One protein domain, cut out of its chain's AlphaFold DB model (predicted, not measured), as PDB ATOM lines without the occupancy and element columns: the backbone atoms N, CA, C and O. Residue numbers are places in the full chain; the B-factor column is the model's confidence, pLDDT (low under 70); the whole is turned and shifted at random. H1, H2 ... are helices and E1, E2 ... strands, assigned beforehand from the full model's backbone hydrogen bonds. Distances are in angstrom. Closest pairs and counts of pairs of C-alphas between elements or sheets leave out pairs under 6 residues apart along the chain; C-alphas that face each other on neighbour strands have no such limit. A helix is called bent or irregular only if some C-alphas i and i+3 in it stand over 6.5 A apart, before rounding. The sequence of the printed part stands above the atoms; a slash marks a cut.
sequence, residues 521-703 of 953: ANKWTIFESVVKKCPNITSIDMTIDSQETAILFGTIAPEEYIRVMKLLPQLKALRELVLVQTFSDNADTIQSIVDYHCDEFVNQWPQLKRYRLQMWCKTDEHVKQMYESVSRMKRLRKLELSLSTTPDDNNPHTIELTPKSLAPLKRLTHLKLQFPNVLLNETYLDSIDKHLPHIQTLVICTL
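Overview. This is residues 521 to 703 of the 953 residues of the protein "Hypothetical protein" of Oppiella nova (UniProt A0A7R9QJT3). The chain winds in stacked turns of strand and helix into a curved slab: the parallel strands E1 to E6 stand side by side as a wall, and H1, H3, H4, H5, H6 and H7 form a curved row behind its bulging side. H2 lies past the last residues of E1, and the wall's hollow side bears no named helix. The printed part has 183 residues with seven named helices and six named strands, in the order H1 E1 H2 H3 E2 H4 E3 H5 E4 H6 E5 H7 E6; the class is mixed, helices and strands. It is compact, with a radius of gyration of the C-alphas of 16.5 A and spans of 48 by 39 by 26 A.

Along the chain. Begin with the sheet: find C-alpha 539 at (115.593, 155.583, 142.984), where E1, residues 539 to 543, starts. Next come E2, residues 576 to 581; E3, 610 to 617, 21.3 A; E4, 638 to 645, 22.9 A; E5, 670 to 675; and E6, 697 to 702, ending at C-alpha 702 (116.150, 163.898, 116.155). The helices are H1, 523 to 533; H2, 546 to 552; H3, 558 to 570, 19.9 A; H4, 587 to 604, 24.8 A; H5, 620 to 631; H6, 659 to 662; and H7, 682 to 691. H4 has a kink of 33 degrees near residue 598 and is only just irregular: C-alphas 599 and 602 are 6.9 A apart.

Arrangement. The sheet is twisted, with edge strands E1 and E6. Look for N 542 and O 578, 2.8 A, between E1 and E2; N 579 and O 612, 2.8 A, E2 and E3; N 613 and O 640, 2.8 A, E3 and E4; N 641 and O 672, 2.8 A, E4 and E5; N 673 and O 699, 2.8 A, E5 and E6. These neighbours form five strand-helix-strand units, parallel strands joined through H2 and H3, H4, H5, H6 and H7 in turn, with right-handed crossovers. H5 is on one face, two layers, at a height over the sheet of 9.4 A; it lies over E3 and E4, along the strands, at 7 degrees to E4 on the local plane. H4 only grazes the sheet with residues 587 to 594, and touches H5 at a shallow tilt of 11 degrees, the same way, closest at C-alphas 598 and 629, 5.0 A. H3 touches H4, C-alphas 558 and 589 being closest at 5.8 A, and H1, C-alphas 567 and 528 at 6.7 A; helix packing is mostly aligned. H6 touches H5, through residues 628 to 631 of H5 alone, C-alphas 661 and 628 being closest at 5.5 A, and H7, C-alphas 659 and 687 at 5.3 A. H2 is not on the sheet, only just, with 4 pairs of C-alphas within 10 A, and is apart from H3. In H5 every O i to N i+4 pair is within hydrogen-bond range; H1 has 6 of 7, H2 2 of 3, H3 7 of 9, H4 11 of 14 and H7 5 of 6, and H6 is too short for one.

Size, cuts and confidence. The farthest C-alphas, Lys 533 and Asn 650, are 49.6 A apart. The printed part has no cut. The link from E4 to H6, residues 646 to 658, is long; its residues 653 to 654 pair in parallel with 678 to 679. The mean pLDDT of the printed part is 85.1; 18 residues are under 70, among them 545 to 555.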
ATOM      1  N   ALA A 521     116.523 180.497 151.625       52.59
ATOM      2  CA  ALA A 521     117.773 179.787 151.943       52.59
ATOM      3  C   ALA A 521     117.625 178.337 152.470       52.59
ATOM      4  O   ALA A 521     118.620 177.617 152.546       52.59
ATOM      5  N   ASN A 522     116.418 177.884 152.832       61.22
ATOM      6  CA  ASN A 522     116.221 176.621 153.568       61.22
ATOM      7  C   ASN A 522     115.523 175.491 152.788       61.22
ATOM      8  O   ASN A 522     115.239 174.435 153.347       61.22
ATOM      9  N   LYS A 523     115.256 175.645 151.484       69.75
ATOM     10  CA  LYS A 523     114.540 174.599 150.720       69.75
ATOM     11  C   LYS A 523     115.336 173.289 150.636       69.75
ATOM     12  O   LYS A 523     114.772 172.202 150.762       69.75
ATOM     13  N   TRP A 524     116.655 173.389 150.488       79.56
ATOM     14  CA  TRP A 524     117.528 172.230 150.292       79.56
ATOM     15  C   TRP A 524     118.007 171.569 151.583       79.56
ATOM     16  O   TRP A 524     118.396 170.407 151.536       79.56
ATOM     17  N   THR A 525     117.919 172.232 152.741       82.62
ATOM     18  CA  THR A 525     118.291 171.619 154.032       82.62
ATOM     19  C   THR A 525     117.343 170.479 154.406       82.62
ATOM     20  O   THR A 525     117.770 169.476 154.981       82.62
ATOM     21  N   ILE A 526     116.070 170.569 154.008       82.69
ATOM     22  CA  ILE A 526     115.102 169.476 154.160       82.69
ATOM     23  C   ILE A 526     115.465 168.312 153.239       82.69
ATOM     24  O   ILE A 526     115.520 167.175 153.705       82.69
ATOM     25  N   PHE A 527     115.749 168.579 151.960       86.38
ATOM     26  CA  PHE A 527     116.182 167.538 151.025       86.38
ATOM     27  C   PHE A 527     117.460 166.850 151.519       86.38
ATOM     28  O   PHE A 527     117.520 165.625 151.577       86.38
ATOM     29  N   GLU A 528     118.435 167.628 151.987       90.38
ATOM     30  CA  GLU A 528     119.654 167.140 152.624       90.38
ATOM     31  C   GLU A 528     119.352 166.263 153.847       90.38
ATOM     32  O   GLU A 528     119.921 165.182 153.990       90.38
ATOM     33  N   SER A 529     118.418 166.680 154.706       88.56
ATOM     34  CA  SER A 529     117.977 165.888 155.859       88.56
ATOM     35  C   SER A 529     117.349 164.560 155.431       88.56
ATOM     36  O   SER A 529     117.659 163.524 156.016       88.56
ATOM     37  N   VAL A 530     116.505 164.567 154.395       89.12
ATOM     38  CA  VAL A 530     115.867 163.358 153.853       89.12
ATOM     39  C   VAL A 530     116.918 162.418 153.268       89.12
ATOM     40  O   VAL A 530     116.927 161.240 153.608       89.12
ATOM     41  N   VAL A 531     117.840 162.929 152.453       91.06
ATOM     42  CA  VAL A 531     118.934 162.144 151.864       91.06
ATOM     43  C   VAL A 531     119.807 161.513 152.954       91.06
ATOM     44  O   VAL A 531     120.086 160.318 152.896       91.06
ATOM     45  N   LYS A 532     120.165 162.269 154.000       91.75
ATOM     46  CA  LYS A 532     120.959 161.752 155.130       91.75
ATOM     47  C   LYS A 532     120.214 160.707 155.962       91.75
ATOM     48  O   LYS A 532     120.834 159.771 156.457       91.75
ATOM     49  N   LYS A 533     118.899 160.862 156.140       91.31
ATOM     50  CA  LYS A 533     118.080 159.953 156.955       91.31
ATOM     51  C   LYS A 533     117.632 158.698 156.200       91.31
ATOM     52  O   LYS A 533     117.369 157.695 156.855       91.31
ATOM     53  N   CYS A 534     117.579 158.723 154.867       92.56
ATOM     54  CA  CYS A 534     117.072 157.634 154.023       92.56
ATOM     55  C   CYS A 534     118.185 156.940 153.199       92.56
ATOM     56  O   CYS A 534     118.163 156.999 151.965       92.56
ATOM     57  N   PRO A 535     119.142 156.223 153.821       93.12
ATOM     58  CA  PRO A 535     120.272 155.619 153.104       93.12
ATOM     59  C   PRO A 535     119.865 154.508 152.118       93.12
ATOM     60  O   PRO A 535     120.650 154.146 151.243       93.12
ATOM     61  N   ASN A 536     118.643 153.975 152.244       93.88
ATOM     62  CA  ASN A 536     118.109 152.879 151.432       93.88
ATOM     63  C   ASN A 536     117.419 153.337 150.136       93.88
ATOM     64  O   ASN A 536     116.853 152.500 149.425       93.88
ATOM     65  N   ILE A 537     117.443 154.637 149.820       95.69
ATOM     66  CA  ILE A 537     116.889 155.149 148.564       95.69
ATOM     67  C   ILE A 537     117.704 154.590 147.393       95.69
ATOM     68  O   ILE A 537     118.897 154.842 147.243       95.69
ATOM     69  N   THR A 538     117.020 153.831 146.542       96.56
ATOM     70  CA  THR A 538     117.552 153.230 145.314       96.56
ATOM     71  C   THR A 538     117.146 153.987 144.054       96.56
ATOM     72  O   THR A 538     117.814 153.846 143.034       96.56
ATOM     73  N   SER A 539     116.094 154.803 144.116       96.75
ATOM     74  CA  SER A 539     115.593 155.583 142.984       96.75
ATOM     75  C   SER A 539     115.241 156.999 143.414       96.75
ATOM     76  O   SER A 539     114.508 157.175 144.386       96.75
ATOM     77  N   ILE A 540     115.707 158.001 142.675       95.25
ATOM     78  CA  ILE A 540     115.285 159.394 142.841       95.25
ATOM     79  C   ILE A 540     114.697 159.888 141.532       95.25
ATOM     80  O   ILE A 540     115.332 159.779 140.488       95.25
ATOM     81  N   ASP A 541     113.491 160.434 141.613       93.75
ATOM     82  CA  ASP A 541     112.816 161.071 140.496       93.75
ATOM     83  C   ASP A 541     112.579 162.547 140.808       93.75
ATOM     84  O   ASP A 541     111.722 162.897 141.618       93.75
ATOM     85  N   MET A 542     113.388 163.400 140.190       90.31
ATOM     86  CA  MET A 542     113.270 164.854 140.212       90.31
ATOM     87  C   MET A 542     112.677 165.329 138.884       90.31
ATOM     88  O   MET A 542     113.266 166.137 138.167       90.31
ATOM     89  N   THR A 543     111.509 164.789 138.534       84.75
ATOM     90  CA  THR A 543     110.658 165.363 137.493       84.75
ATOM     91  C   THR A 543     109.931 166.575 138.050       84.75
ATOM     92  O   THR A 543     108.938 166.455 138.773       84.75
ATOM     93  N   ILE A 544     110.424 167.763 137.709       73.19
ATOM     94  CA  ILE A 544     109.715 169.006 138.001       73.19
ATOM     95  C   ILE A 544     108.898 169.360 136.756       73.19
ATOM     96  O   ILE A 544     109.445 169.523 135.668       73.19
ATOM     97  N   ASP A 545     107.572 169.377 136.895       66.44
ATOM     98  CA  ASP A 545     106.659 169.647 135.780       66.44
ATOM     99  C   ASP A 545     106.891 171.074 135.261       66.44
ATOM    100  O   ASP A 545     106.763 172.042 136.020       66.44
ATOM    101  N   SER A 546     107.294 171.215 133.997       60.66
ATOM    102  CA  SER A 546     107.890 172.443 133.445       60.66
ATOM    103  C   SER A 546     106.996 173.677 133.605       60.66
ATOM    104  O   SER A 546     107.502 174.772 133.852       60.66
ATOM    105  N   GLN A 547     105.671 173.503 133.569       60.47
ATOM    106  CA  GLN A 547     104.708 174.596 133.747       60.47
ATOM    107  C   GLN A 547     104.592 175.077 135.200       60.47
ATOM    108  O   GLN A 547     104.508 176.280 135.440       60.47
ATOM    109  N   GLU A 548     104.630 174.176 136.188       56.22
ATOM    110  CA  GLU A 548     104.669 174.596 137.596       56.22
ATOM    111  C   GLU A 548     106.060 175.115 137.983       56.22
ATOM    112  O   GLU A 548     106.172 175.989 138.839       56.22
ATOM    113  N   THR A 549     107.120 174.621 137.340       53.47
ATOM    114  CA  THR A 549     108.515 174.966 137.664       53.47
ATOM    115  C   THR A 549     108.812 176.444 137.434       53.47
ATOM    116  O   THR A 549     109.335 177.100 138.337       53.47
ATOM    117  N   ALA A 550     108.403 176.983 136.279       53.28
ATOM    118  CA  ALA A 550     108.599 178.392 135.931       53.28
ATOM    119  C   ALA A 550     107.946 179.346 136.948       53.28
ATOM    120  O   ALA A 550     108.486 180.405 137.252       53.28
ATOM    121  N   ILE A 551     106.808 178.941 137.521       52.56
ATOM    122  CA  ILE A 551     106.020 179.763 138.446       52.56
ATOM    123  C   ILE A 551     106.534 179.649 139.893       52.56
ATOM    124  O   ILE A 551     106.355 180.573 140.683       52.56
ATOM    125  N   LEU A 552     107.163 178.532 140.274       44.47
ATOM    126  CA  LEU A 552     107.416 178.213 141.689       44.47
ATOM    127  C   LEU A 552     108.851 178.177 142.152       44.47
ATOM    128  O   LEU A 552     109.098 178.348 143.351       44.47
ATOM    129  N   PHE A 553     109.780 177.927 141.247       46.25
ATOM    130  CA  PHE A 553     111.186 177.907 141.614       46.25
ATOM    131  C   PHE A 553     111.920 179.161 141.174       46.25
ATOM    132  O   PHE A 553     113.052 179.357 141.603       46.25
ATOM    133  N   GLY A 554     111.314 179.990 140.312       54.56
ATOM    134  CA  GLY A 554     112.152 180.694 139.355       54.56
ATOM    135  C   GLY A 554     113.091 179.677 138.698       54.56
ATOM    136  O   GLY A 554     112.914 178.459 138.773       54.56
ATOM    137  N   THR A 555     114.140 180.140 138.069       60.50
ATOM    138  CA  THR A 555     115.227 179.257 137.663       60.50
ATOM    139  C   THR A 555     115.958 178.803 138.928       60.50
ATOM    140  O   THR A 555     116.497 179.654 139.635       60.50
ATOM    141  N   ILE A 556     115.947 177.497 139.255       70.06
ATOM    142  CA  ILE A 556     116.796 176.953 140.334       70.06
ATOM    143  C   ILE A 556     118.212 177.441 140.050       70.06
ATOM    144  O   ILE A 556     118.742 177.170 138.970       70.06
ATOM    145  N   ALA A 557     118.791 178.179 140.997       80.56
ATOM    146  CA  ALA A 557     120.135 178.697 140.835       80.56
ATOM    147  C   ALA A 557     121.103 177.508 140.638       80.56
ATOM    148  O   ALA A 557     120.972 176.494 141.336       80.56
ATOM    149  N   PRO A 558     122.045 177.567 139.690       82.56
ATOM    150  CA  PRO A 558     122.986 176.476 139.413       82.56
ATOM    151  C   PRO A 558     123.710 175.974 140.647       82.56
ATOM    152  O   PRO A 558     123.913 174.774 140.802       82.56
ATOM    153  N   GLU A 559     124.058 176.879 141.555       85.62
ATOM    154  CA  GLU A 559     124.764 176.568 142.790       85.62
ATOM    155  C   GLU A 559     123.910 175.675 143.691       85.62
ATOM    156  O   GLU A 559     124.421 174.756 144.332       85.62
ATOM    157  N   GLU A 560     122.596 175.898 143.713       85.25
ATOM    158  CA  GLU A 560     121.654 175.054 144.437       85.25
ATOM    159  C   GLU A 560     121.518 173.676 143.790       85.25
ATOM    160  O   GLU A 560     121.543 172.666 144.495       85.25
ATOM    161  N   TYR A 561     121.437 173.619 142.459       86.38
ATOM    162  CA  TYR A 561     121.438 172.352 141.733       86.38
ATOM    163  C   TYR A 561     122.712 171.550 142.015       86.38
ATOM    164  O   TYR A 561     122.642 170.394 142.432       86.38
ATOM    165  N   ILE A 562     123.878 172.176 141.869       89.25
ATOM    166  CA  ILE A 562     125.178 171.561 142.147       89.25
ATOM    167  C   ILE A 562     125.239 171.107 143.607       89.25
ATOM    168  O   ILE A 562     125.668 169.988 143.885       89.25
ATOM    169  N   ARG A 563     124.750 171.914 144.555       90.06
ATOM    170  CA  ARG A 563     124.687 171.540 145.976       90.06
ATOM    171  C   ARG A 563     123.857 170.276 146.193       90.06
ATOM    172  O   ARG A 563     124.288 169.395 146.931       90.06
ATOM    173  N   VAL A 564     122.703 170.159 145.546       88.94
ATOM    174  CA  VAL A 564     121.846 168.965 145.611       88.94
ATOM    175  C   VAL A 564     122.556 167.762 145.026       88.94
ATOM    176  O   VAL A 564     122.621 166.708 145.662       88.94
ATOM    177  N   MET A 565     123.148 167.930 143.850       90.94
ATOM    178  CA  MET A 565     123.866 166.864 143.174       90.94
ATOM    179  C   MET A 565     125.088 166.393 143.972       90.94
ATOM    180  O   MET A 565     125.349 165.196 143.980       90.94
ATOM    181  N   LYS A 566     125.751 167.268 144.742       92.50
ATOM    182  CA  LYS A 566     126.841 166.915 145.679       92.50
ATOM    183  C   LYS A 566     126.381 166.127 146.909       92.50
ATOM    184  O   LYS A 566     127.188 165.437 147.533       92.50
ATOM    185  N   LEU A 567     125.101 166.192 147.277       91.69
ATOM    186  CA  LEU A 567     124.547 165.418 148.399       91.69
ATOM    187  C   LEU A 567     124.189 163.995 147.998       91.69
ATOM    188  O   LEU A 567     124.337 163.059 148.783       91.69
ATOM    189  N   LEU A 568     123.707 163.835 146.774       91.00
ATOM    190  CA  LEU A 568     123.208 162.572 146.270       91.00
ATOM    191  C   LEU A 568     124.239 161.409 146.382       91.00
ATOM    192  O   LEU A 568     123.802 160.329 146.789       91.00
ATOM    193  N   PRO A 569     125.566 161.557 146.134       92.38
ATOM    194  CA  PRO A 569     126.546 160.462 146.233       92.38
ATOM    195  C   PRO A 569     126.605 159.783 147.605       92.38
ATOM    196  O   PRO A 569     127.056 158.643 147.722       92.38
ATOM    197  N   GLN A 570     126.111 160.454 148.651       92.06
ATOM    198  CA  GLN A 570     125.970 159.887 149.994       92.06
ATOM    199  C   GLN A 570     125.002 158.684 150.006       92.06
ATOM    200  O   GLN A 570     125.113 157.797 150.857       92.06
ATOM    201  N   LEU A 571     124.104 158.584 149.019       94.06
ATOM    202  CA  LEU A 571     123.199 157.455 148.798       94.06
ATOM    203  C   LEU A 571     123.904 156.318 148.051       94.06
ATOM    204  O   LEU A 571     123.705 156.086 146.855       94.06
ATOM    205  N   LYS A 572     124.683 155.524 148.791       94.25
ATOM    206  CA  LYS A 572     125.367 154.320 148.269       94.25
ATOM    207  C   LYS A 572     124.405 153.310 147.615       94.25
ATOM    208  O   LYS A 572     124.803 152.526 146.744       94.25
ATOM    209  N   ALA A 573     123.136 153.321 148.028       95.19
ATOM    210  CA  ALA A 573     122.087 152.466 147.490       95.19
ATOM    211  C   ALA A 573     121.476 152.978 146.176       95.19
ATOM    212  O   ALA A 573     120.810 152.187 145.509       95.19
ATOM    213  N   LEU A 574     121.721 154.228 145.757       96.75
ATOM    214  CA  LEU A 574     121.100 154.788 144.556       96.75
ATOM    215  C   LEU A 574     121.494 153.974 143.314       96.75
ATOM    216  O   LEU A 574     122.656 153.615 143.110       96.75
ATOM    217  N   ARG A 575     120.501 153.618 142.505       96.75
ATOM    218  CA  ARG A 575     120.622 152.848 141.259       96.75
ATOM    219  C   ARG A 575     119.910 153.533 140.101       96.75
ATOM    220  O   ARG A 575     120.282 153.275 138.960       96.75
ATOM    221  N   GLU A 576     118.921 154.369 140.384       97.00
ATOM    222  CA  GLU A 576     118.117 155.074 139.396       97.00
ATOM    223  C   GLU A 576     118.022 156.558 139.752       97.00
ATOM    224  O   GLU A 576     117.733 156.916 140.893       97.00
ATOM    225  N   LEU A 577     118.311 157.412 138.777       96.12
ATOM    226  CA  LEU A 577     118.205 158.856 138.914       96.12
ATOM    227  C   LEU A 577     117.524 159.418 137.669       96.12
ATOM    228  O   LEU A 577     118.001 159.216 136.550       96.12
ATOM    229  N   VAL A 578     116.408 160.102 137.884       94.81
ATOM    230  CA  VAL A 578     115.655 160.820 136.860       94.81
ATOM    231  C   VAL A 578     115.734 162.307 137.175       94.81
ATOM    232  O   VAL A 578     115.331 162.744 138.250       94.81
ATOM    233  N   LEU A 579     116.279 163.068 136.236       91.50
ATOM    234  CA  LEU A 579     116.427 164.514 136.272       91.50
ATOM    235  C   LEU A 579     115.690 165.073 135.066       91.50
ATOM    236  O   LEU A 579     116.057 164.784 133.927       91.50
ATOM    237  N   VAL A 580     114.650 165.862 135.306       85.50
ATOM    238  CA  VAL A 580     114.005 166.640 134.248       85.50
ATOM    239  C   VAL A 580     114.034 168.083 134.691       85.50
ATOM    240  O   VAL A 580     113.333 168.454 135.632       85.50
ATOM    241  N   GLN A 581     114.900 168.869 134.054       76.25
ATOM    242  CA  GLN A 581     115.176 170.222 134.500       76.25
ATOM    243  C   GLN A 581     115.350 171.186 133.333       76.25
ATOM    244  O   GLN A 581     116.049 170.924 132.357       76.25
ATOM    245  N   THR A 582     114.705 172.336 133.477       65.69
ATOM    246  CA  THR A 582     114.896 173.524 132.650       65.69
ATOM    247  C   THR A 582     115.691 174.528 133.480       65.69
ATOM    248  O   THR A 582     115.248 174.904 134.569       65.69
ATOM    249  N   PHE A 583     116.877 174.910 133.014       72.62
ATOM    250  CA  PHE A 583     117.720 175.917 133.668       72.62
ATOM    251  C   PHE A 583     117.440 177.313 133.097       72.62
ATOM    252  O   PHE A 583     116.773 177.429 132.073       72.62
ATOM    253  N   SER A 584     117.905 178.366 133.781       70.94
ATOM    254  CA  SER A 584     117.873 179.738 133.251       70.94
ATOM    255  C   SER A 584     118.694 179.859 131.971       70.94
ATOM    256  O   SER A 584     119.706 179.184 131.811       70.94
ATOM    257  N   ASP A 585     118.337 180.832 131.132       73.75
ATOM    258  CA  ASP A 585     119.017 181.144 129.865       73.75
ATOM    259  C   ASP A 585     120.438 181.738 130.022       73.75
ATOM    260  O   ASP A 585     121.073 182.165 129.046       73.75
ATOM    261  N   ASN A 586     120.973 181.787 131.248       82.75
ATOM    262  CA  ASN A 586     122.319 182.287 131.498       82.75
ATOM    263  C   ASN A 586     123.362 181.232 131.068       82.75
ATOM    264  O   ASN A 586     123.330 180.085 131.509       82.75
ATOM    265  N   ALA A 587     124.289 181.627 130.191       81.38
ATOM    266  CA  ALA A 587     125.301 180.737 129.620       81.38
ATOM    267  C   ALA A 587     126.261 180.195 130.686       81.38
ATOM    268  O   ALA A 587     126.451 178.985 130.774       81.38
ATOM    269  N   ASP A 588     126.794 181.079 131.535       85.44
ATOM    270  CA  ASP A 588     127.817 180.748 132.543       85.44
ATOM    271  C   ASP A 588     127.277 179.768 133.595       85.44
ATOM    272  O   ASP A 588     127.948 178.857 134.084       85.44
ATOM    273  N   THR A 589     125.995 179.944 133.896       85.19
ATOM    274  CA  THR A 589     125.158 179.087 134.732       85.19
ATOM    275  C   THR A 589     125.072 177.666 134.170       85.19
ATOM    276  O   THR A 589     125.300 176.700 134.900       85.19
ATOM    277  N   ILE A 590     124.755 177.528 132.878       86.38
ATOM    278  CA  ILE A 590     124.657 176.223 132.217       86.38
ATOM    279  C   ILE A 590     126.040 175.577 132.114       86.38
ATOM    280  O   ILE A 590     126.154 174.392 132.419       86.38
ATOM    281  N   GLN A 591     127.087 176.341 131.785       91.88
ATOM    282  CA  GLN A 591     128.455 175.821 131.730       91.88
ATOM    283  C   GLN A 591     128.879 175.254 133.091       91.88
ATOM    284  O   GLN A 591     129.337 174.124 133.149       91.88
ATOM    285  N   SER A 592     128.597 175.946 134.201       91.56
ATOM    286  CA  SER A 592     128.904 175.438 135.552       91.56
ATOM    287  C   SER A 592     128.217 174.097 135.864       91.56
ATOM    288  O   SER A 592     128.773 173.238 136.553       91.56
ATOM    289  N   ILE A 593     126.993 173.897 135.366       90.25
ATOM    290  CA  ILE A 593     126.256 172.632 135.507       90.25
ATOM    291  C   ILE A 593     126.876 171.546 134.629       90.25
ATOM    292  O   ILE A 593     127.028 170.410 135.086       90.25
ATOM    293  N   VAL A 594     127.227 171.888 133.389       90.25
ATOM    294  CA  VAL A 594     127.888 170.987 132.442       90.25
ATOM    295  C   VAL A 594     129.245 170.556 132.987       90.25
ATOM    296  O   VAL A 594     129.482 169.357 133.066       90.25
ATOM    297  N   ASP A 595     130.071 171.484 133.466       91.75
ATOM    298  CA  ASP A 595     131.375 171.225 134.083       91.75
ATOM    299  C   ASP A 595     131.234 170.297 135.288       91.75
ATOM    300  O   ASP A 595     131.918 169.281 135.384       91.75
ATOM    301  N   TYR A 596     130.270 170.561 136.175       93.31
ATOM    302  CA  TYR A 596     130.003 169.672 137.306       93.31
ATOM    303  C   TYR A 596     129.598 168.259 136.850       93.31
ATOM    304  O   TYR A 596     130.070 167.260 137.405       93.31
ATOM    305  N   HIS A 597     128.732 168.145 135.839       88.31
ATOM    306  CA  HIS A 597     128.355 166.844 135.277       88.31
ATOM    307  C   HIS A 597     129.519 166.140 134.577       88.31
ATOM    308  O   HIS A 597     129.611 164.908 134.605       88.31
ATOM    309  N   CYS A 598     130.403 166.912 133.956       86.94
ATOM    310  CA  CYS A 598     131.598 166.444 133.276       86.94
ATOM    311  C   CYS A 598     132.648 165.942 134.264       86.94
ATOM    312  O   CYS A 598     133.096 164.800 134.160       86.94
ATOM    313  N   ASP A 599     132.994 166.723 135.269       87.25
ATOM    314  CA  ASP A 599     134.186 166.453 136.068       87.25
ATOM    315  C   ASP A 599     133.869 165.704 137.359       87.25
ATOM    316  O   ASP A 599     134.576 164.765 137.744       87.25
ATOM    317  N   GLU A 600     132.770 166.062 138.019       89.94
ATOM    318  CA  GLU A 600     132.438 165.542 139.342       89.94
ATOM    319  C   GLU A 600     131.402 164.414 139.285       89.94
ATOM    320  O   GLU A 600     131.628 163.338 139.849       89.94
ATOM    321  N   PHE A 601     130.273 164.624 138.602       88.50
ATOM    322  CA  PHE A 601     129.126 163.715 138.672       88.50
ATOM    323  C   PHE A 601     129.497 162.302 138.217       88.50
ATOM    324  O   PHE A 601     129.393 161.341 138.977       88.50
ATOM    325  N   VAL A 602     129.990 162.141 136.993       86.38
ATOM    326  CA  VAL A 602     130.222 160.810 136.410       86.38
ATOM    327  C   VAL A 602     131.185 159.947 137.232       86.38
ATOM    328  O   VAL A 602     131.001 158.729 137.318       86.38
ATOM    329  N   ASN A 603     132.146 160.573 137.909       88.06
ATOM    330  CA  ASN A 603     133.109 159.889 138.768       88.06
ATOM    331  C   ASN A 603     132.521 159.488 140.132       88.06
ATOM    332  O   ASN A 603     132.916 158.468 140.700       88.06
ATOM    333  N   GLN A 604     131.543 160.237 140.645       90.94
ATOM    334  CA  GLN A 604     130.913 159.996 141.949       90.94
ATOM    335  C   GLN A 604     129.838 158.891 141.924       90.94
ATOM    336  O   GLN A 604     129.411 158.428 142.985       90.94
ATOM    337  N   TRP A 605     129.427 158.420 140.738       88.50
ATOM    338  CA  TRP A 605     128.264 157.533 140.565       88.50
ATOM    339  C   TRP A 605     128.531 156.174 139.907       88.50
ATOM    340  O   TRP A 605     127.747 155.732 139.057       88.50
ATOM    341  N   PRO A 606     129.561 155.415 140.321       90.50
ATOM    342  CA  PRO A 606     129.825 154.107 139.733       90.50
ATOM    343  C   PRO A 606     128.683 153.108 139.973       90.50
ATOM    344  O   PRO A 606     128.631 152.066 139.335       90.50
ATOM    345  N   GLN A 607     127.768 153.341 140.908       93.62
ATOM    346  CA  GLN A 607     126.681 152.415 141.218       93.62
ATOM    347  C   GLN A 607     125.399 152.619 140.395       93.62
ATOM    348  O   GLN A 607     124.515 151.754 140.439       93.62
ATOM    349  N   LEU A 608     125.286 153.731 139.663       96.00
ATOM    350  CA  LEU A 608     124.075 154.081 138.929       96.00
ATOM    351  C   LEU A 608     123.856 153.106 137.760       96.00
ATOM    352  O   LEU A 608     124.759 152.823 136.975       96.00
ATOM    353  N   LYS A 609     122.647 152.547 137.671       96.69
ATOM    354  CA  LYS A 609     122.235 151.592 136.627       96.69
ATOM    355  C   LYS A 609     121.264 152.215 135.631       96.69
ATOM    356  O   LYS A 609     121.186 151.740 134.500       96.69
ATOM    357  N   ARG A 610     120.497 153.218 136.050       96.56
ATOM    358  CA  ARG A 610     119.520 153.920 135.221       96.56
ATOM    359  C   ARG A 610     119.704 155.414 135.398       96.56
ATOM    360  O   ARG A 610     119.699 155.895 136.531       96.56
ATOM    361  N   TYR A 611     119.854 156.117 134.289       96.19
ATOM    362  CA  TYR A 611     119.976 157.561 134.290       96.19
ATOM    363  C   TYR A 611     119.062 158.143 133.228       96.19
ATOM    364  O   TYR A 611     119.139 157.758 132.060       96.19
ATOM    365  N   ARG A 612     118.175 159.041 133.645       95.31
ATOM    366  CA  ARG A 612     117.371 159.852 132.742       95.31
ATOM    367  C   ARG A 612     117.707 161.305 133.002       95.31
ATOM    368  O   ARG A 612     117.524 161.768 134.121       95.31
ATOM    369  N   LEU A 613     118.173 161.997 131.978       94.00
ATOM    370  CA  LEU A 613     118.464 163.417 132.022       94.00
ATOM    371  C   LEU A 613     117.722 164.094 130.882       94.00
ATOM    372  O   LEU A 613     117.947 163.790 129.712       94.00
ATOM    373  N   GLN A 614     116.857 165.030 131.230       92.31
ATOM    374  CA  GLN A 614     116.282 165.981 130.298       92.31
ATOM    375  C   GLN A 614     116.771 167.364 130.698       92.31
ATOM    376  O   GLN A 614     116.478 167.818 131.805       92.31
ATOM    377  N   MET A 615     117.543 167.988 129.815       89.81
ATOM    378  CA  MET A 615     118.195 169.263 130.071       89.81
ATOM    379  C   MET A 615     118.146 170.136 128.826       89.81
ATOM    380  O   MET A 615     118.322 169.660 127.705       89.81
ATOM    381  N   TRP A 616     117.918 171.423 129.042       88.25
ATOM    382  CA  TRP A 616     118.068 172.427 128.006       88.25
ATOM    383  C   TRP A 616     119.494 172.988 128.051       88.25
ATOM    384  O   TRP A 616     119.950 173.451 129.096       88.25
ATOM    385  N   CYS A 617     120.212 172.863 126.941       88.94
ATOM    386  CA  CYS A 617     121.583 173.315 126.754       88.94
ATOM    387  C   CYS A 617     121.572 174.596 125.923       88.94
ATOM    388  O   CYS A 617     120.803 174.709 124.979       88.94
ATOM    389  N   LYS A 618     122.452 175.553 126.214       87.06
ATOM    390  CA  LYS A 618     122.499 176.786 125.414       87.06
ATOM    391  C   LYS A 618     123.201 176.622 124.063       87.06
ATOM    392  O   LYS A 618     122.818 177.263 123.096       87.06
ATOM    393  N   THR A 619     124.228 175.777 124.020       89.56
ATOM    394  CA  THR A 619     125.108 175.579 122.866       89.56
ATOM    395  C   THR A 619     125.233 174.091 122.569       89.56
ATOM    396  O   THR A 619     125.028 173.243 123.445       89.56
ATOM    397  N   ASP A 620     125.610 173.769 121.339       88.06
ATOM    398  CA  ASP A 620     125.910 172.401 120.921       88.06
ATOM    399  C   ASP A 620     127.094 171.798 121.672       88.06
ATOM    400  O   ASP A 620     127.096 170.610 121.996       88.06
ATOM    401  N   GLU A 621     128.079 172.630 122.008       90.12
ATOM    402  CA  GLU A 621     129.246 172.203 122.772       90.12
ATOM    403  C   GLU A 621     128.831 171.686 124.159       90.12
ATOM    404  O   GLU A 621     129.294 170.630 124.583       90.12
ATOM    405  N   HIS A 622     127.851 172.321 124.816       91.38
ATOM    406  CA  HIS A 622     127.279 171.795 126.059       91.38
ATOM    407  C   HIS A 622     126.613 170.422 125.863       91.38
ATOM    408  O   HIS A 622     126.740 169.542 126.715       91.38
ATOM    409  N   VAL A 623     125.888 170.214 124.754       90.25
ATOM    410  CA  VAL A 623     125.267 168.912 124.441       90.25
ATOM    411  C   VAL A 623     126.339 167.845 124.260       90.25
ATOM    412  O   VAL A 623     126.225 166.763 124.841       90.25
ATOM    413  N   LYS A 624     127.390 168.159 123.496       90.94
ATOM    414  CA  LYS A 624     128.518 167.264 123.236       90.94
ATOM    415  C   LYS A 624     129.251 166.899 124.525       90.94
ATOM    416  O   LYS A 624     129.389 165.710 124.806       90.94
ATOM    417  N   GLN A 625     129.626 167.884 125.342       91.94
ATOM    418  CA  GLN A 625     130.301 167.679 126.630       91.94
ATOM    419  C   GLN A 625     129.476 166.792 127.568       91.94
ATOM    420  O   GLN A 625     129.978 165.806 128.114       91.94
ATOM    421  N   MET A 626     128.177 167.069 127.696       91.56
ATOM    422  CA  MET A 626     127.274 166.261 128.519       91.56
ATOM    423  C   MET A 626     127.161 164.826 128.027       91.56
ATOM    424  O   MET A 626     127.228 163.880 128.816       91.56
ATOM    425  N   TYR A 627     126.990 164.654 126.722       91.06
ATOM    426  CA  TYR A 627     126.880 163.345 126.111       91.06
ATOM    427  C   TYR A 627     128.181 162.534 126.263       91.06
ATOM    428  O   TYR A 627     128.139 161.377 126.697       91.06
ATOM    429  N   GLU A 628     129.342 163.132 125.987       90.94
ATOM    430  CA  GLU A 628     130.650 162.493 126.169       90.94
ATOM    431  C   GLU A 628     130.897 162.143 127.638       90.94
ATOM    432  O   GLU A 628     131.361 161.039 127.947       90.94
ATOM    433  N   SER A 629     130.510 163.030 128.557       91.38
ATOM    434  CA  SER A 629     130.629 162.772 129.984       91.38
ATOM    435  C   SER A 629     129.808 161.563 130.412       91.38
ATOM    436  O   SER A 629     130.369 160.597 130.939       91.38
ATOM    437  N   VAL A 630     128.500 161.570 130.143       89.50
ATOM    438  CA  VAL A 630     127.589 160.487 130.542       89.50
ATOM    439  C   VAL A 630     128.016 159.154 129.931       89.50
ATOM    440  O   VAL A 630     127.879 158.101 130.563       89.50
ATOM    441  N   SER A 631     128.630 159.186 128.751       89.19
ATOM    442  CA  SER A 631     129.126 157.979 128.099       89.19
ATOM    443  C   SER A 631     130.310 157.318 128.816       89.19
ATOM    444  O   SER A 631     130.557 156.126 128.630       89.19
ATOM    445  N   ARG A 632     130.988 158.011 129.743       91.69
ATOM    446  CA  ARG A 632     132.007 157.408 130.625       91.69
ATOM    447  C   ARG A 632     131.407 156.562 131.765       91.69
ATOM    448  O   ARG A 632     132.149 155.836 132.436       91.69
ATOM    449  N   MET A 633     130.084 156.560 131.978       92.62
ATOM    450  CA  MET A 633     129.421 155.786 133.044       92.62
ATOM    451  C   MET A 633     129.291 154.281 132.716       92.62
ATOM    452  O   MET A 633     128.227 153.768 132.364       92.62
ATOM    453  N   LYS A 634     130.370 153.518 132.932       93.44
ATOM    454  CA  LYS A 634     130.528 152.089 132.550       93.44
ATOM    455  C   LYS A 634     129.478 151.096 133.086       93.44
ATOM    456  O   LYS A 634     129.439 149.943 132.653       93.44
ATOM    457  N   ARG A 635     128.684 151.466 134.095       94.75
ATOM    458  CA  ARG A 635     127.721 150.568 134.769       94.75
ATOM    459  C   ARG A 635     126.255 150.865 134.447       94.75
ATOM    460  O   ARG A 635     125.390 150.114 134.915       94.75
ATOM    461  N   LEU A 636     125.983 151.871 133.614       96.00
ATOM    462  CA  LEU A 636     124.634 152.143 133.130       96.00
ATOM    463  C   LEU A 636     124.100 150.974 132.298       96.00
ATOM    464  O   LEU A 636     124.790 150.401 131.460       96.00
ATOM    465  N   ARG A 637     122.839 150.630 132.562       96.31
ATOM    466  CA  ARG A 637     122.030 149.678 131.791       96.31
ATOM    467  C   ARG A 637     120.936 150.383 131.000       96.31
ATOM    468  O   ARG A 637     120.556 149.904 129.941       96.31
ATOM    469  N   LYS A 638     120.437 151.507 131.514       96.50
ATOM    470  CA  LYS A 638     119.432 152.334 130.854       96.50
ATOM    471  C   LYS A 638     119.868 153.789 130.881       96.50
ATOM    472  O   LYS A 638     120.162 154.309 131.958       96.50
ATOM    473  N   LEU A 639     119.881 154.410 129.714       95.56
ATOM    474  CA  LEU A 639     120.213 155.810 129.532       95.56
ATOM    475  C   LEU A 639     119.111 156.465 128.706       95.56
ATOM    476  O   LEU A 639     118.824 156.019 127.598       95.56
ATOM    477  N   GLU A 640     118.493 157.502 129.255       95.38
ATOM    478  CA  GLU A 640     117.546 158.352 128.538       95.38
ATOM    479  C   GLU A 640     118.060 159.796 128.578       95.38
ATOM    480  O   GLU A 640     117.965 160.454 129.610       95.38
ATOM    481  N   LEU A 641     118.625 160.283 127.476       94.25
ATOM    482  CA  LEU A 641     119.069 161.666 127.334       94.25
ATOM    483  C   LEU A 641     118.096 162.418 126.439       94.25
ATOM    484  O   LEU A 641     117.826 161.998 125.320       94.25
ATOM    485  N   SER A 642     117.585 163.537 126.931       93.38
ATOM    486  CA  SER A 642     116.813 164.495 126.151       93.38
ATOM    487  C   SER A 642     117.487 165.854 126.270       93.38
ATOM    488  O   SER A 642     117.199 166.595 127.210       93.38
ATOM    489  N   LEU A 643     118.406 166.156 125.355       90.69
ATOM    490  CA  LEU A 643     119.154 167.412 125.349       90.69
ATOM    491  C   LEU A 643     118.617 168.299 124.228       90.69
ATOM    492  O   LEU A 643     118.598 167.899 123.067       90.69
ATOM    493  N   SER A 644     118.138 169.485 124.573       88.75
ATOM    494  CA  SER A 644     117.588 170.445 123.610       88.75
ATOM    495  C   SER A 644     118.408 171.721 123.619       88.75
ATOM    496  O   SER A 644     118.692 172.217 124.702       88.75
ATOM    497  N   THR A 645     118.730 172.261 122.447       87.81
ATOM    498  CA  THR A 645     119.374 173.571 122.296       87.81
ATOM    499  C   THR A 645     118.383 174.633 121.849       87.81
ATOM    500  O   THR A 645     117.361 174.305 121.239       87.81
ATOM    501  N   THR A 646     118.645 175.906 122.155       82.50
ATOM    502  CA  THR A 646     118.008 177.005 121.419       82.50
ATOM    503  C   THR A 646     118.423 176.903 119.956       82.50
ATOM    504  O   THR A 646     119.623 176.825 119.695       82.50
ATOM    505  N   PRO A 647     117.479 176.886 119.003       73.56
ATOM    506  CA  PRO A 647     117.846 177.066 117.609       73.56
ATOM    507  C   PRO A 647     118.444 178.472 117.462       73.56
ATOM    508  O   PRO A 647     117.767 179.451 117.769       73.56
ATOM    509  N   ASP A 648     119.707 178.557 117.046       71.19
ATOM    510  CA  ASP A 648     120.287 179.818 116.573       71.19
ATOM    511  C   ASP A 648     119.793 180.013 115.136       71.19
ATOM    512  O   ASP A 648     119.873 179.085 114.331       71.19
ATOM    513  N   ASP A 649     119.220 181.182 114.850       61.44
ATOM    514  CA  ASP A 649     118.851 181.716 113.531       61.44
ATOM    515  C   ASP A 649     118.830 180.698 112.363       61.44
ATOM    516  O   ASP A 649     119.730 180.645 111.527       61.44
ATOM    517  N   ASN A 650     117.756 179.898 112.288       71.38
ATOM    518  CA  ASN A 650     117.337 179.040 111.162       71.38
ATOM    519  C   ASN A 650     118.303 177.961 110.628       71.38
ATOM    520  O   ASN A 650     117.893 177.205 109.743       71.38
ATOM    521  N   ASN A 651     119.523 177.823 111.141       74.50
ATOM    522  CA  ASN A 651     120.446 176.792 110.672       74.50
ATOM    523  C   ASN A 651     120.397 175.561 111.591       74.50
ATOM    524  O   ASN A 651     120.640 175.682 112.790       74.50
ATOM    525  N   PRO A 652     120.079 174.364 111.064       71.12
ATOM    526  CA  PRO A 652     120.075 173.158 111.871       71.12
ATOM    527  C   PRO A 652     121.500 172.831 112.319       71.12
ATOM    528  O   PRO A 652     122.422 172.673 111.517       71.12
ATOM    529  N   HIS A 653     121.659 172.709 113.629       73.19
ATOM    530  CA  HIS A 653     122.922 172.395 114.269       73.19
ATOM    531  C   HIS A 653     123.334 170.952 113.977       73.19
ATOM    532  O   HIS A 653     122.577 170.002 114.210       73.19
ATOM    533  N   THR A 654     124.541 170.771 113.440       74.44
ATOM    534  CA  THR A 654     125.098 169.443 113.153       74.44
ATOM    535  C   THR A 654     126.109 169.109 114.241       74.44
ATOM    536  O   THR A 654     127.243 169.579 114.203       74.44
ATOM    537  N   ILE A 655     125.705 168.312 115.232       75.31
ATOM    538  CA  ILE A 655     126.617 167.888 116.298       75.31
ATOM    539  C   ILE A 655     127.261 166.569 115.888       75.31
ATOM    540  O   ILE A 655     126.618 165.517 115.862       75.31
ATOM    541  N   GLU A 656     128.564 166.610 115.624       76.12
ATOM    542  CA  GLU A 656     129.364 165.402 115.450       76.12
ATOM    543  C   GLU A 656     129.586 164.713 116.803       76.12
ATOM    544  O   GLU A 656     130.565 164.949 117.517       76.12
ATOM    545  N   LEU A 657     128.657 163.832 117.173       78.44
ATOM    546  CA  LEU A 657     128.858 162.917 118.290       78.44
ATOM    547  C   LEU A 657     129.848 161.832 117.864       78.44
ATOM    548  O   LEU A 657     129.555 161.005 117.002       78.44
ATOM    549  N   THR A 658     131.038 161.815 118.465       77.94
ATOM    550  CA  THR A 658     132.056 160.841 118.066       77.94
ATOM    551  C   THR A 658     131.659 159.421 118.498       77.94
ATOM    552  O   THR A 658     131.400 159.185 119.681       77.94
ATOM    553  N   PRO A 659     131.686 158.425 117.595       69.19
ATOM    554  CA  PRO A 659     131.463 157.003 117.886       69.19
ATOM    555  C   PRO A 659     132.170 156.450 119.127       69.19
ATOM    556  O   PRO A 659     131.627 155.657 119.898       69.19
ATOM    557  N   LYS A 660     133.409 156.909 119.343       77.94
ATOM    558  CA  LYS A 660     134.292 156.448 120.421       77.94
ATOM    559  C   LYS A 660     133.729 156.734 121.812       77.94
ATOM    560  O   LYS A 660     134.040 155.993 122.743       77.94
ATOM    561  N   SER A 661     132.889 157.760 121.943       83.00
ATOM    562  CA  SER A 661     132.234 158.116 123.202       83.00
ATOM    563  C   SER A 661     131.384 156.973 123.760       83.00
ATOM    564  O   SER A 661     131.389 156.782 124.967       83.00
ATOM    565  N   LEU A 662     130.744 156.152 122.916       82.19
ATOM    566  CA  LEU A 662     129.849 155.064 123.336       82.19
ATOM    567  C   LEU A 662     130.574 153.794 123.788       82.19
ATOM    568  O   LEU A 662     129.995 152.970 124.498       82.19
ATOM    569  N   ALA A 663     131.845 153.629 123.419       84.75
ATOM    570  CA  ALA A 663     132.631 152.436 123.726       84.75
ATOM    571  C   ALA A 663     132.679 152.039 125.223       84.75
ATOM    572  O   ALA A 663     132.758 150.837 125.507       84.75
ATOM    573  N   PRO A 664     132.629 152.962 126.210       89.00
ATOM    574  CA  PRO A 664     132.570 152.603 127.626       89.00
ATOM    575  C   PRO A 664     131.194 152.082 128.084       89.00
ATOM    576  O   PRO A 664     131.128 151.414 129.120       89.00
ATOM    577  N   LEU A 665     130.111 152.301 127.327       88.81
ATOM    578  CA  LEU A 665     128.734 151.909 127.669       88.81
ATOM    579  C   LEU A 665     128.392 150.448 127.302       88.81
ATOM    580  O   LEU A 665     127.240 150.116 127.026       88.81
ATOM    581  N   LYS A 666     129.356 149.522 127.380       91.00
ATOM    582  CA  LYS A 666     129.194 148.093 127.004       91.00
ATOM    583  C   LYS A 666     128.102 147.321 127.761       91.00
ATOM    584  O   LYS A 666     127.852 146.159 127.469       91.00
ATOM    585  N   ARG A 667     127.506 147.909 128.800       92.31
ATOM    586  CA  ARG A 667     126.442 147.300 129.622       92.31
ATOM    587  C   ARG A 667     125.060 147.886 129.357       92.31
ATOM    588  O   ARG A 667     124.094 147.453 129.988       92.31
ATOM    589  N   LEU A 668     124.975 148.865 128.463       95.19
ATOM    590  CA  LEU A 668     123.748 149.568 128.155       95.19
ATOM    591  C   LEU A 668     122.816 148.673 127.338       95.19
ATOM    592  O   LEU A 668     123.163 148.278 126.235       95.19
ATOM    593  N   THR A 669     121.643 148.353 127.874       94.94
ATOM    594  CA  THR A 669     120.614 147.577 127.165       94.94
ATOM    595  C   THR A 669     119.508 148.464 126.599       94.94
ATOM    596  O   THR A 669     118.800 148.040 125.695       94.94
ATOM    597  N   HIS A 670     119.356 149.685 127.117       95.25
ATOM    598  CA  HIS A 670     118.343 150.642 126.681       95.25
ATOM    599  C   HIS A 670     118.982 152.019 126.492       95.25
ATOM    600  O   HIS A 670     119.524 152.579 127.451       95.25
ATOM    601  N   LEU A 671     118.876 152.563 125.284       93.81
ATOM    602  CA  LEU A 671     119.362 153.885 124.913       93.81
ATOM    603  C   LEU A 671     118.213 154.684 124.299       93.81
ATOM    604  O   LEU A 671     117.681 154.317 123.254       93.81
ATOM    605  N   LYS A 672     117.829 155.780 124.949       94.25
ATOM    606  CA  LYS A 672     116.915 156.772 124.386       94.25
ATOM    607  C   LYS A 672     117.648 158.098 124.269       94.25
ATOM    608  O   LYS A 672     118.064 158.644 125.285       94.25
ATOM    609  N   LEU A 673     117.793 158.599 123.055       92.12
ATOM    610  CA  LEU A 673     118.407 159.883 122.750       92.12
ATOM    611  C   LEU A 673     117.357 160.762 122.079       92.12
ATOM    612  O   LEU A 673     116.776 160.379 121.071       92.12
ATOM    613  N   GLN A 674     117.080 161.924 122.649       91.88
ATOM    614  CA  GLN A 674     116.148 162.893 122.099       91.88
ATOM    615  C   GLN A 674     116.870 164.228 121.962       91.88
ATOM    616  O   GLN A 674     117.161 164.887 122.958       91.88
ATOM    617  N   PHE A 675     117.154 164.612 120.724       88.31
ATOM    618  CA  PHE A 675     117.821 165.863 120.391       88.31
ATOM    619  C   PHE A 675     116.955 166.635 119.395       88.31
ATOM    620  O   PHE A 675     117.121 166.478 118.184       88.31
ATOM    621  N   PRO A 676     115.987 167.436 119.876       82.19
ATOM    622  CA  PRO A 676     115.001 168.076 119.014       82.19
ATOM    623  C   PRO A 676     115.607 168.956 117.920       82.19
ATOM    624  O   PRO A 676     114.960 169.108 116.905       82.19
ATOM    625  N   ASN A 677     116.821 169.490 118.105       82.69
ATOM    626  CA  ASN A 677     117.440 170.469 117.202       82.69
ATOM    627  C   ASN A 677     118.819 170.045 116.672       82.69
ATOM    628  O   ASN A 677     119.589 170.890 116.235       82.69
ATOM    629  N   VAL A 678     119.149 168.750 116.736       80.00
ATOM    630  CA  VAL A 678     120.478 168.242 116.362       80.00
ATOM    631  C   VAL A 678     120.360 167.238 115.228       80.00
ATOM    632  O   VAL A 678     119.665 166.226 115.357       80.00
ATOM    633  N   LEU A 679     121.093 167.486 114.146       81.25
ATOM    634  CA  LEU A 679     121.323 166.507 113.088       81.25
ATOM    635  C   LEU A 679     122.424 165.536 113.523       81.25
ATOM    636  O   LEU A 679     123.550 165.945 113.808       81.25
ATOM    637  N   LEU A 680     122.098 164.241 113.564       80.31
ATOM    638  CA  LEU A 680     123.086 163.175 113.739       80.31
ATOM    639  C   LEU A 680     123.592 162.737 112.363       80.31
ATOM    640  O   LEU A 680     122.794 162.462 111.470       80.31
ATOM    641  N   ASN A 681     124.912 162.653 112.204       80.44
ATOM    642  CA  ASN A 681     125.549 162.121 110.999       80.44
ATOM    643  C   ASN A 681     125.174 160.633 110.810       80.44
ATOM    644  O   ASN A 681     125.131 159.890 111.790       80.44
ATOM    645  N   GLU A 682     124.935 160.175 109.574       77.50
ATOM    646  CA  GLU A 682     124.610 158.770 109.254       77.50
ATOM    647  C   GLU A 682     125.628 157.779 109.845       77.50
ATOM    648  O   GLU A 682     125.249 156.754 110.412       77.50
ATOM    649  N   THR A 683     126.913 158.148 109.846       81.38
ATOM    650  CA  THR A 683     128.003 157.345 110.435       81.38
ATOM    651  C   THR A 683     127.844 157.081 111.941       81.38
ATOM    652  O   THR A 683     128.461 156.163 112.489       81.38
ATOM    653  N   TYR A 684     127.014 157.862 112.637       82.38
ATOM    654  CA  TYR A 684     126.728 157.678 114.056       82.38
ATOM    655  C   TYR A 684     125.869 156.435 114.318       82.38
ATOM    656  O   TYR A 684     126.107 155.729 115.302       82.38
ATOM    657  N   LEU A 685     124.915 156.130 113.430       84.12
ATOM    658  CA  LEU A 685     124.071 154.937 113.547       84.12
ATOM    659  C   LEU A 685     124.899 153.664 113.340       84.12
ATOM    660  O   LEU A 685     124.878 152.787 114.203       84.12
ATOM    661  N   ASP A 686     125.735 153.632 112.298       85.00
ATOM    662  CA  ASP A 686     126.671 152.526 112.043       85.00
ATOM    663  C   ASP A 686     127.600 152.276 113.240       85.00
ATOM    664  O   ASP A 686     127.960 151.148 113.584       85.00
ATOM    665  N   SER A 687     127.989 153.355 113.914       83.88
ATOM    666  CA  SER A 687     128.781 153.295 115.132       83.88
ATOM    667  C   SER A 687     128.024 152.685 116.313       83.88
ATOM    668  O   SER A 687     128.623 151.911 117.065       83.88
ATOM    669  N   ILE A 688     126.746 153.028 116.514       86.12
ATOM    670  CA  ILE A 688     125.927 152.421 117.575       86.12
ATOM    671  C   ILE A 688     125.855 150.913 117.356       86.12
ATOM    672  O   ILE A 688     126.132 150.164 118.292       86.12
ATOM    673  N   ASP A 689     125.588 150.473 116.128       86.38
ATOM    674  CA  ASP A 689     125.516 149.048 115.798       86.38
ATOM    675  C   ASP A 689     126.863 148.347 116.017       86.38
ATOM    676  O   ASP A 689     126.933 147.262 116.601       86.38
ATOM    677  N   LYS A 690     127.968 149.000 115.636       88.50
ATOM    678  CA  LYS A 690     129.326 148.469 115.820       88.50
ATOM    679  C   LYS A 690     129.758 148.392 117.286       88.50
ATOM    680  O   LYS A 690     130.444 147.445 117.677       88.50
ATOM    681  N   HIS A 691     129.445 149.403 118.093       86.38
ATOM    682  CA  HIS A 691     129.977 149.544 119.453       86.38
ATOM    683  C   HIS A 691     129.021 149.066 120.548       86.38
ATOM    684  O   HIS A 691     129.488 148.709 121.634       86.38
ATOM    685  N   LEU A 692     127.716 149.032 120.280       89.88
ATOM    686  CA  LEU A 692     126.668 148.625 121.215       89.88
ATOM    687  C   LEU A 692     125.706 147.582 120.601       89.88
ATOM    688  O   LEU A 692     124.488 147.741 120.715       89.88
ATOM    689  N   PRO A 693     126.215 146.465 120.039       90.44
ATOM    690  CA  PRO A 693     125.384 145.452 119.373       90.44
ATOM    691  C   PRO A 693     124.389 144.747 120.315       90.44
ATOM    692  O   PRO A 693     123.494 144.038 119.872       90.44
ATOM    693  N   HIS A 694     124.548 144.904 121.633       89.38
ATOM    694  CA  HIS A 694     123.701 144.309 122.670       89.38
ATOM    695  C   HIS A 694     122.541 145.213 123.132       89.38
ATOM    696  O   HIS A 694     121.844 144.850 124.087       89.38
ATOM    697  N   ILE A 695     122.334 146.390 122.524       91.75
ATOM    698  CA  ILE A 695     121.177 147.243 122.838       91.75
ATOM    699  C   ILE A 695     119.882 146.527 122.436       91.75
ATOM    700  O   ILE A 695     119.697 146.118 121.298       91.75
ATOM    701  N   GLN A 696     118.958 146.410 123.388       92.00
ATOM    702  CA  GLN A 696     117.632 145.821 123.185       92.00
ATOM    703  C   GLN A 696     116.598 146.869 122.772       92.00
ATOM    704  O   GLN A 696     115.613 146.561 122.112       92.00
ATOM    705  N   THR A 697     116.785 148.116 123.205       91.69
ATOM    706  CA  THR A 697     115.876 149.219 122.895       91.69
ATOM    707  C   THR A 697     116.685 150.451 122.540       91.69
ATOM    708  O   THR A 697     117.354 151.018 123.406       91.69
ATOM    709  N   LEU A 698     116.588 150.862 121.279       90.56
ATOM    710  CA  LEU A 698     117.154 152.098 120.764       90.56
ATOM    711  C   LEU A 698     116.010 153.019 120.341       90.56
ATOM    712  O   LEU A 698     115.193 152.654 119.500       90.56
ATOM    713  N   VAL A 699     115.932 154.203 120.939       89.62
ATOM    714  CA  VAL A 699     114.975 155.243 120.546       89.62
ATOM    715  C   VAL A 699     115.759 156.516 120.293       89.62
ATOM    716  O   VAL A 699     116.240 157.134 121.237       89.62
ATOM    717  N   ILE A 700     115.895 156.902 119.030       87.12
ATOM    718  CA  ILE A 700     116.538 158.155 118.635       87.12
ATOM    719  C   ILE A 700     115.455 159.073 118.074       87.12
ATOM    720  O   ILE A 700     114.791 158.733 117.099       87.12
ATOM    721  N   CYS A 701     115.258 160.218 118.717       84.12
ATOM    722  CA  CYS A 701     114.340 161.262 118.284       84.12
ATOM    723  C   CYS A 701     115.153 162.514 117.948       84.12
ATOM    724  O   CYS A 701     115.472 163.297 118.844       84.12
ATOM    725  N   THR A 702     115.482 162.699 116.677       79.38
ATOM    726  CA  THR A 702     116.150 163.898 116.155       79.38
ATOM    727  C   THR A 702     115.326 164.534 115.038       79.38
ATOM    728  O   THR A 702     114.422 163.890 114.495       79.38
ATOM    729  N   LEU A 703     115.619 165.793 114.693       62.75
ATOM    730  CA  LEU A 703     115.201 166.378 113.414       62.75
ATOM    731  C   LEU A 703     115.963 165.650 112.305       62.75
ATOM    732  O   LEU A 703     117.020 166.086 111.872       62.75
TER     733      LEU A 703